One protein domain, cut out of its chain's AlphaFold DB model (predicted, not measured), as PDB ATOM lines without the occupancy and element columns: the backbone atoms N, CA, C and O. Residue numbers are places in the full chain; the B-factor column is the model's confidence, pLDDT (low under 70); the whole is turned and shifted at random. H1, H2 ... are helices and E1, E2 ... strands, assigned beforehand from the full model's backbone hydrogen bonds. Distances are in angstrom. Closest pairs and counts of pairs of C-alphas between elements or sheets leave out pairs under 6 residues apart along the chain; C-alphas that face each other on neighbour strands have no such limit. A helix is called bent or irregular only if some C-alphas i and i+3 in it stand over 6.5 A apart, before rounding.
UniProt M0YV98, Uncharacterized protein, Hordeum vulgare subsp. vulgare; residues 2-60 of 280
ATOM      1  N   ARG A   2     275.447 218.481 330.470       89.25
ATOM      2  CA  ARG A   2     275.013 218.338 329.063       89.25
ATOM      3  C   ARG A   2     276.151 218.533 328.057       89.25
ATOM      4  O   ARG A   2     276.260 217.783 327.099       89.25
ATOM      5  N   ASP A   3     277.040 219.486 328.328       88.69
ATOM      6  CA  ASP A   3     278.235 219.736 327.519       88.69
ATOM      7  C   ASP A   3     279.158 218.509 327.408       88.69
ATOM      8  O   ASP A   3     279.679 218.198 326.341       88.69
ATOM      9  N   LEU A   4     279.337 217.780 328.511       91.31
ATOM     10  CA  LEU A   4     280.170 216.587 328.563       91.31
ATOM     11  C   LEU A   4     279.527 215.441 327.780       91.31
ATOM     12  O   LEU A   4     280.198 214.811 326.969       91.31
ATOM     13  N   GLN A   5     278.218 215.250 327.958       92.38
ATOM     14  CA  GLN A   5     277.436 214.268 327.203       92.38
ATOM     15  C   GLN A   5     277.471 214.551 325.697       92.38
ATOM     16  O   GLN A   5     277.596 213.624 324.904       92.38
ATOM     17  N   ALA A   6     277.428 215.824 325.288       91.31
ATOM     18  CA  ALA A   6     277.544 216.202 323.882       91.31
ATOM     19  C   ALA A   6     278.907 215.804 323.286       91.31
ATOM     20  O   ALA A   6     278.958 215.282 322.174       91.31
ATOM     21  N   ARG A   7     280.009 215.981 324.031       91.50
ATOM     22  CA  ARG A   7     281.351 215.551 323.591       91.50
ATOM     23  C   ARG A   7     281.480 214.028 323.506       91.50
ATOM     24  O   ARG A   7     282.083 213.519 322.566       91.50
ATOM     25  N   GLU A   8     280.890 213.300 324.448       93.94
ATOM     26  CA  GLU A   8     280.848 211.829 324.437       93.94
ATOM     27  C   GLU A   8     280.021 211.294 323.267       93.94
ATOM     28  O   GLU A   8     280.428 210.353 322.584       93.94
ATOM     29  N   PHE A   9     278.890 211.939 322.985       94.25
ATOM     30  CA  PHE A   9     278.062 211.624 321.831       94.25
ATOM     31  C   PHE A   9     278.782 211.926 320.515       94.25
ATOM     32  O   PHE A   9     278.737 211.110 319.598       94.25
ATOM     33  N   LEU A  10     279.498 213.051 320.427       92.62
ATOM     34  CA  LEU A  10     280.326 213.368 319.265       92.62
ATOM     35  C   LEU A  10     281.412 212.304 319.051       92.62
ATOM     36  O   LEU A  10     281.574 211.817 317.936       92.62
ATOM     37  N   HIS A  11     282.105 211.887 320.115       94.31
ATOM     38  CA  HIS A  11     283.075 210.793 320.046       94.31
ATOM     39  C   HIS A  11     282.432 209.499 319.524       94.31
ATOM     40  O   HIS A  11     282.973 208.863 318.621       94.31
ATOM     41  N   PHE A  12     281.256 209.126 320.037       96.94
ATOM     42  CA  PHE A  12     280.508 207.975 319.532       96.94
ATOM     43  C   PHE A  12     280.160 208.116 318.044       96.94
ATOM     44  O   PHE A  12     280.336 207.165 317.288       96.94
ATOM     45  N   LYS A  13     279.715 209.296 317.601       97.69
ATOM     46  CA  LYS A  13     279.372 209.541 316.194       97.69
ATOM     47  C   LYS A  13     280.568 209.441 315.254       97.69
ATOM     48  O   LYS A  13     280.391 208.978 314.135       97.69
ATOM     49  N   ILE A  14     281.756 209.847 315.699       97.00
ATOM     50  CA  ILE A  14     282.973 209.817 314.879       97.00
ATOM     51  C   ILE A  14     283.609 208.420 314.869       97.00
ATOM     52  O   ILE A  14     284.051 207.957 313.822       97.00
ATOM     53  N   PHE A  15     283.660 207.741 316.017       97.19
ATOM     54  CA  PHE A  15     284.462 206.522 316.188       97.19
ATOM     55  C   PHE A  15     283.640 205.246 316.409       97.19
ATOM     56  O   PHE A  15     284.211 204.176 316.593       97.19
ATOM     57  N   GLY A  16     282.309 205.341 316.474       97.19
ATOM     58  CA  GLY A  16     281.418 204.206 316.749       97.19
ATOM     59  C   GLY A  16     281.539 203.631 318.166       97.19
ATOM     60  O   GLY A  16     280.926 202.613 318.474       97.19
ATOM     61  N   LYS A  17     282.321 204.267 319.048       96.06
ATOM     62  CA  LYS A  17     282.602 203.786 320.406       96.06
ATOM     63  C   LYS A  17     282.047 204.748 321.445       96.06
ATOM     64  O   LYS A  17     282.469 205.903 321.522       96.06
ATOM     65  N   GLN A  18     281.129 204.260 322.271       92.62
ATOM     66  CA  GLN A  18     280.624 205.018 323.408       92.62
ATOM     67  C   GLN A  18     281.689 205.094 324.508       92.62
ATOM     68  O   GLN A  18     282.427 204.138 324.756       92.62
ATOM     69  N   CYS A  19     281.779 206.246 325.163       92.38
ATOM     70  CA  CYS A  19     282.644 206.454 326.313       92.38
ATOM     71  C   CYS A  19     281.904 207.258 327.384       92.38
ATOM     72  O   CYS A  19     281.039 208.075 327.072       92.38
ATOM     73  N   ILE A  20     282.248 207.007 328.647       94.25
ATOM     74  CA  ILE A  20     281.779 207.785 329.793       94.25
ATOM     75  C   ILE A  20     283.013 208.388 330.454       94.25
ATOM     76  O   ILE A  20     283.978 207.695 330.779       94.25
ATOM     77  N   THR A  21     283.006 209.704 330.598       95.44
ATOM     78  CA  THR A  21     284.071 210.468 331.240       95.44
ATOM     79  C   THR A  21     283.793 210.536 332.743       95.44
ATOM     80  O   THR A  21     282.750 211.060 333.138       95.44
ATOM     81  N   PRO A  22     284.677 210.038 333.615       96.94
ATOM     82  CA  PRO A  22     284.469 210.154 335.054       96.94
ATOM     83  C   PRO A  22     284.429 211.631 335.487       96.94
ATOM     84  O   PRO A  22     285.179 212.454 334.960       96.94
ATOM     85  N   VAL A  23     283.557 211.970 336.440       97.31
ATOM     86  CA  VAL A  23     283.430 213.327 336.997       97.31
ATOM     87  C   VAL A  23     283.690 213.305 338.496       97.31
ATOM     88  O   VAL A  23     283.023 212.588 339.236       97.31
ATOM     89  N   ALA A  24     284.640 214.121 338.945       97.69
ATOM     90  CA  ALA A  24     284.895 214.360 340.357       97.69
ATOM     91  C   ALA A  24     284.483 215.794 340.722       97.69
ATOM     92  O   ALA A  24     284.754 216.723 339.960       97.69
ATOM     93  N   VAL A  25     283.827 215.984 341.867       97.31
ATOM     94  CA  VAL A  25     283.363 217.297 342.335       97.31
ATOM     95  C   VAL A  25     283.779 217.491 343.786       97.31
ATOM     96  O   VAL A  25     283.383 216.724 344.667       97.31
ATOM     97  N   MET A  26     284.550 218.550 344.025       97.50
ATOM     98  CA  MET A  26     284.828 219.029 345.371       97.50
ATOM     99  C   MET A  26     283.662 219.894 345.863       97.50
ATOM    100  O   MET A  26     283.200 220.785 345.154       97.50
ATOM    101  N   THR A  27     283.199 219.633 347.079       96.50
ATOM    102  CA  THR A  27     282.052 220.297 347.730       96.50
ATOM    103  C   THR A  27     282.467 220.870 349.089       96.50
ATOM    104  O   THR A  27     283.637 220.771 349.465       96.50
ATOM    105  N   SER A  28     281.543 221.487 349.825       94.06
ATOM    106  CA  SER A  28     281.745 221.915 351.219       94.06
ATOM    107  C   SER A  28     280.481 221.711 352.057       94.06
ATOM    108  O   SER A  28     279.386 221.821 351.517       94.06
ATOM    109  N   SER A  29     280.602 221.566 353.372       90.25
ATOM    110  CA  SER A  29     279.465 221.591 354.315       90.25
ATOM    111  C   SER A  29     278.814 222.967 354.467       90.25
ATOM    112  O   SER A  29     277.662 223.081 354.888       90.25
ATOM    113  N   VAL A  30     279.515 224.050 354.106       87.69
ATOM    114  CA  VAL A  30     278.970 225.412 354.222       87.69
ATOM    115  C   VAL A  30     277.677 225.547 353.428       87.69
ATOM    116  O   VAL A  30     277.630 225.227 352.240       87.69
ATOM    117  N   LYS A  31     276.639 226.070 354.092       86.19
ATOM    118  CA  LYS A  31     275.290 226.244 353.529       86.19
ATOM    119  C   LYS A  31     274.699 224.933 352.984       86.19
ATOM    120  O   LYS A  31     273.964 224.973 351.999       86.19
ATOM    121  N   ASN A  32     275.022 223.792 353.607       89.62
ATOM    122  CA  ASN A  32     274.503 222.472 353.230       89.62
ATOM    123  C   ASN A  32     274.828 222.106 351.765       89.62
ATOM    124  O   ASN A  32     274.023 221.495 351.057       89.62
ATOM    125  N   ASN A  33     275.972 222.587 351.254       93.88
ATOM    126  CA  ASN A  33     276.316 222.447 349.842       93.88
ATOM    127  C   ASN A  33     276.585 220.984 349.461       93.88
ATOM    128  O   ASN A  33     276.133 220.566 348.397       93.88
ATOM    129  N   HIS A  34     277.259 220.203 350.307       96.00
ATOM    130  CA  HIS A  34     277.519 218.790 350.040       96.00
ATOM    131  C   HIS A  34     276.213 218.002 349.873       96.00
ATOM    132  O   HIS A  34     275.975 217.413 348.817       96.00
ATOM    133  N   GLU A  35     275.331 218.069 350.867       96.81
ATOM    134  CA  GLU A  35     274.047 217.370 350.899       96.81
ATOM    135  C   GLU A  35     273.152 217.803 349.736       96.81
ATOM    136  O   GLU A  35     272.513 216.975 349.085       96.81
ATOM    137  N   HIS A  36     273.141 219.100 349.421       96.88
ATOM    138  CA  HIS A  36     272.378 219.620 348.295       96.88
ATOM    139  C   HIS A  36     272.868 219.057 346.953       96.88
ATOM    140  O   HIS A  36     272.059 218.646 346.118       96.88
ATOM    141  N   ILE A  37     274.187 218.995 346.737       96.12
ATOM    142  CA  ILE A  37     274.768 218.435 345.511       96.12
ATOM    143  C   ILE A  37     274.538 216.920 345.425       96.12
ATOM    144  O   ILE A  37     274.210 216.435 344.339       96.12
ATOM    145  N   VAL A  38     274.642 216.185 346.539       96.94
ATOM    146  CA  VAL A  38     274.285 214.755 346.610       96.94
ATOM    147  C   VAL A  38     272.828 214.560 346.193       96.94
ATOM    148  O   VAL A  38     272.560 213.800 345.264       96.94
ATOM    149  N   SER A  39     271.906 215.319 346.792       97.56
ATOM    150  CA  SER A  39     270.474 215.241 346.492       97.56
ATOM    151  C   SER A  39     270.166 215.530 345.018       97.56
ATOM    152  O   SER A  39     269.367 214.830 344.396       97.56
ATOM    153  N   ILE A  40     270.832 216.525 344.416       96.75
ATOM    154  CA  ILE A  40     270.718 216.793 342.975       96.75
ATOM    155  C   ILE A  40     271.194 215.591 342.158       96.75
ATOM    156  O   ILE A  40     270.514 215.208 341.206       96.75
ATOM    157  N   CYS A  41     272.348 215.014 342.502       96.69
ATOM    158  CA  CYS A  41     272.902 213.878 341.773       96.69
ATOM    159  C   CYS A  41     271.983 212.657 341.864       96.69
ATOM    160  O   CYS A  41     271.713 212.045 340.838       96.69
ATOM    161  N   GLU A  42     271.456 212.330 343.042       97.12
ATOM    162  CA  GLU A  42     270.549 211.194 343.239       97.12
ATOM    163  C   GLU A  42     269.216 211.392 342.515       97.12
ATOM    164  O   GLU A  42     268.797 210.522 341.755       97.12
ATOM    165  N   ARG A  43     268.592 212.568 342.668       98.00
ATOM    166  CA  ARG A  43     267.323 212.906 342.002       98.00
ATOM    167  C   ARG A  43     267.423 212.864 340.479       98.00
ATOM    168  O   ARG A  43     266.435 212.586 339.811       98.00
ATOM    169  N   LEU A  44     268.589 213.194 339.930       97.06
ATOM    170  CA  LEU A  44     268.857 213.156 338.491       97.06
ATOM    171  C   LEU A  44     269.557 211.860 338.056       97.06
ATOM    172  O   LEU A  44     270.130 211.832 336.968       97.06
ATOM    173  N   GLU A  45     269.556 210.822 338.899       96.44
ATOM    174  CA  GLU A  45     270.128 209.498 338.618       96.44
ATOM    175  C   GLU A  45     271.572 209.571 338.095       96.44
ATOM    176  O   GLU A  45     271.954 208.965 337.091       96.44
ATOM    177  N   TRP A  46     272.392 210.388 338.754       96.25
ATOM    178  CA  TRP A  46     273.782 210.665 338.391       96.25
ATOM    179  C   TRP A  46     273.924 211.159 336.944       96.25
ATOM    180  O   TRP A  46     274.905 210.868 336.256       96.25
ATOM    181  N   PHE A  47     272.926 211.911 336.467       95.38
ATOM    182  CA  PHE A  47     272.806 212.414 335.098       95.38
ATOM    183  C   PHE A  47     272.849 211.300 334.035       95.38
ATOM    184  O   PHE A  47     273.344 211.527 332.928       95.38
ATOM    185  N   GLY A  48     272.381 210.093 334.375       92.56
ATOM    186  CA  GLY A  48     272.394 208.920 333.493       92.56
ATOM    187  C   GLY A  48     273.788 208.329 333.251       92.56
ATOM    188  O   GLY A  48     274.003 207.655 332.247       92.56
ATOM    189  N   ARG A  49     274.763 208.625 334.123       91.88
ATOM    190  CA  ARG A  49     276.170 208.194 333.978       91.88
ATOM    191  C   ARG A  49     276.536 207.008 334.865       91.88
ATOM    192  O   ARG A  49     277.630 206.477 334.709       91.88
ATOM    193  N   GLY A  50     275.659 206.643 335.798       92.75
ATOM    194  CA  GLY A  50     275.959 205.694 336.867       92.75
ATOM    195  C   GLY A  50     276.755 206.330 338.011       92.75
ATOM    196  O   GLY A  50     277.574 207.235 337.815       92.75
ATOM    197  N   ARG A  51     276.496 205.864 339.236       94.75
ATOM    198  CA  ARG A  51     277.144 206.360 340.464       94.75
ATOM    199  C   ARG A  51     278.652 206.106 340.458       94.75
ATOM    200  O   ARG A  51     279.417 206.866 341.033       94.75
ATOM    201  N   GLU A  52     279.091 205.041 339.806       95.31
ATOM    202  CA  GLU A  52     280.484 204.624 339.690       95.31
ATOM    203  C   GLU A  52     281.359 205.608 338.899       95.31
ATOM    204  O   GLU A  52     282.556 205.710 339.184       95.31
ATOM    205  N   ASN A  53     280.754 206.377 337.981       95.94
ATOM    206  CA  ASN A  53     281.412 207.394 337.152       95.94
ATOM    207  C   ASN A  53     281.353 208.806 337.767       95.94
ATOM    208  O   ASN A  53     281.740 209.782 337.115       95.94
ATOM    209  N   PHE A  54     280.879 208.932 339.010       95.88
ATOM    210  CA  PHE A  54     280.742 210.206 339.706       95.88
ATOM    211  C   PHE A  54     281.304 210.124 341.131       95.88
ATOM    212  O   PHE A  54     280.928 209.258 341.918       95.88
ATOM    213  N   ARG A  55     282.202 211.041 341.499       96.62
ATOM    214  CA  ARG A  55     282.784 211.101 342.849       96.62
ATOM    215  C   ARG A  55     282.633 212.483 343.456       96.62
ATOM    216  O   ARG A  55     283.165 213.459 342.943       96.62
ATOM    217  N   LEU A  56     281.937 212.541 344.583       96.88
ATOM    218  CA  LEU A  56     281.886 213.721 345.435       96.88
ATOM    219  C   LEU A  56     282.917 213.561 346.550       96.88
ATOM    220  O   LEU A  56     283.043 212.482 347.130       96.88
ATOM    221  N   PHE A  57     283.644 214.628 346.846       97.12
ATOM    222  CA  PHE A  57     284.522 214.703 348.005       97.12
ATOM    223  C   PHE A  57     284.417 216.092 348.625       97.12
ATOM    224  O   PHE A  57     284.188 217.087 347.935       97.12
ATOM    225  N   GLU A  58     284.501 216.155 349.945       95.69
ATOM    226  CA  GLU A  58     284.215 217.372 350.693       95.69
ATOM    227  C   GLU A  58     285.505 218.011 351.204       95.69
ATOM    228  O   GLU A  58     286.393 217.321 351.718       95.69
ATOM    229  N   GLN A  59     285.602 219.331 351.044       95.19
ATOM    230  CA  GLN A  59     286.683 220.121 351.617       95.19
ATOM    231  C   GLN A  59     286.408 220.440 353.094       95.19
ATOM    232  O   GLN A  59     285.258 220.698 353.456       95.19
ATOM    233  N   PRO A  60     287.448 220.471 353.945       92.12
ATOM    234  CA  PRO A  60     287.289 220.839 355.342       92.12
ATOM    235  C   PRO A  60     287.009 222.339 355.499       92.12
ATOM    236  O   PRO A  60     287.311 223.157 354.624       92.12
TER     237      PRO A  60
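This is residues 2 to 60 of the 280 residues of an uncharacterized protein of Hordeum vulgare subsp. vulgare (UniProt M0YV98). A small sheet of two parallel strands, E1 and E2, has one helix, H2, packed over one face, with the short H3 after it; the helix H1 lies off beyond one end as an arm, and the chain folds back from it to E1. The printed part has 59 residues with three named helices and two named strands, in the order H1, E1, H2, H3, E2, in the mixed class of helices and strands. It is loose, with a radius of gyration of the C-alphas of 13.8 A, and only just elongated, spanning 42 by 21 by 18 A.

E1, residues 23 to 28, and E2, residues 54 to 59, are parallel neighbours, their directions 27 degrees apart. N 25 and O 55, at 2.8 A, and N 57 and O 25, at 3.0 A, are within hydrogen-bond range. H2, residues 30 to 43, comes closest to E1 at the C-alphas of Thr 27 and His 34, 5.3 A apart, and to E2 at those of His 34 and Glu 58, 6.9 A apart. H3, residues 45 to 48, is close to H2 but not clearly touching, the closest C-alphas being those of Cys 41 and Phe 47 at 6.8 A. E1, H2, H3 and E2 form a strand-helix-strand unit, two parallel strands joined through helices, with a right-handed crossover. H1, residues 2 to 15, is apart from H2, H3 and E2. Every O i to N i+4 pair is within hydrogen-bond range in H1, against 8 of 10 in H2; H3 is too short for such a pair.

E1 runs 16.7 A from C-alpha 23 at (283.430, 213.327, 336.997), and E2 runs 16.6 A to C-alpha 59 at (286.683, 220.121, 351.617). H2 spans 21.0 A and is irregular, with C-alphas 31 and 34 8.5 A apart. H3 spans 5.6 A. H1 spans 19.9 A from C-alpha 2 at (275.013, 218.338, 329.063).

The C-alphas of Gly 16 and Lys 31, the two farthest apart, are 43.3 A apart. The printed part has no cut. The link from H1 to E1 is short, with 7 residues; the other three are tight. The mean pLDDT of the printed part is 94.7, and no printed residue is under 70.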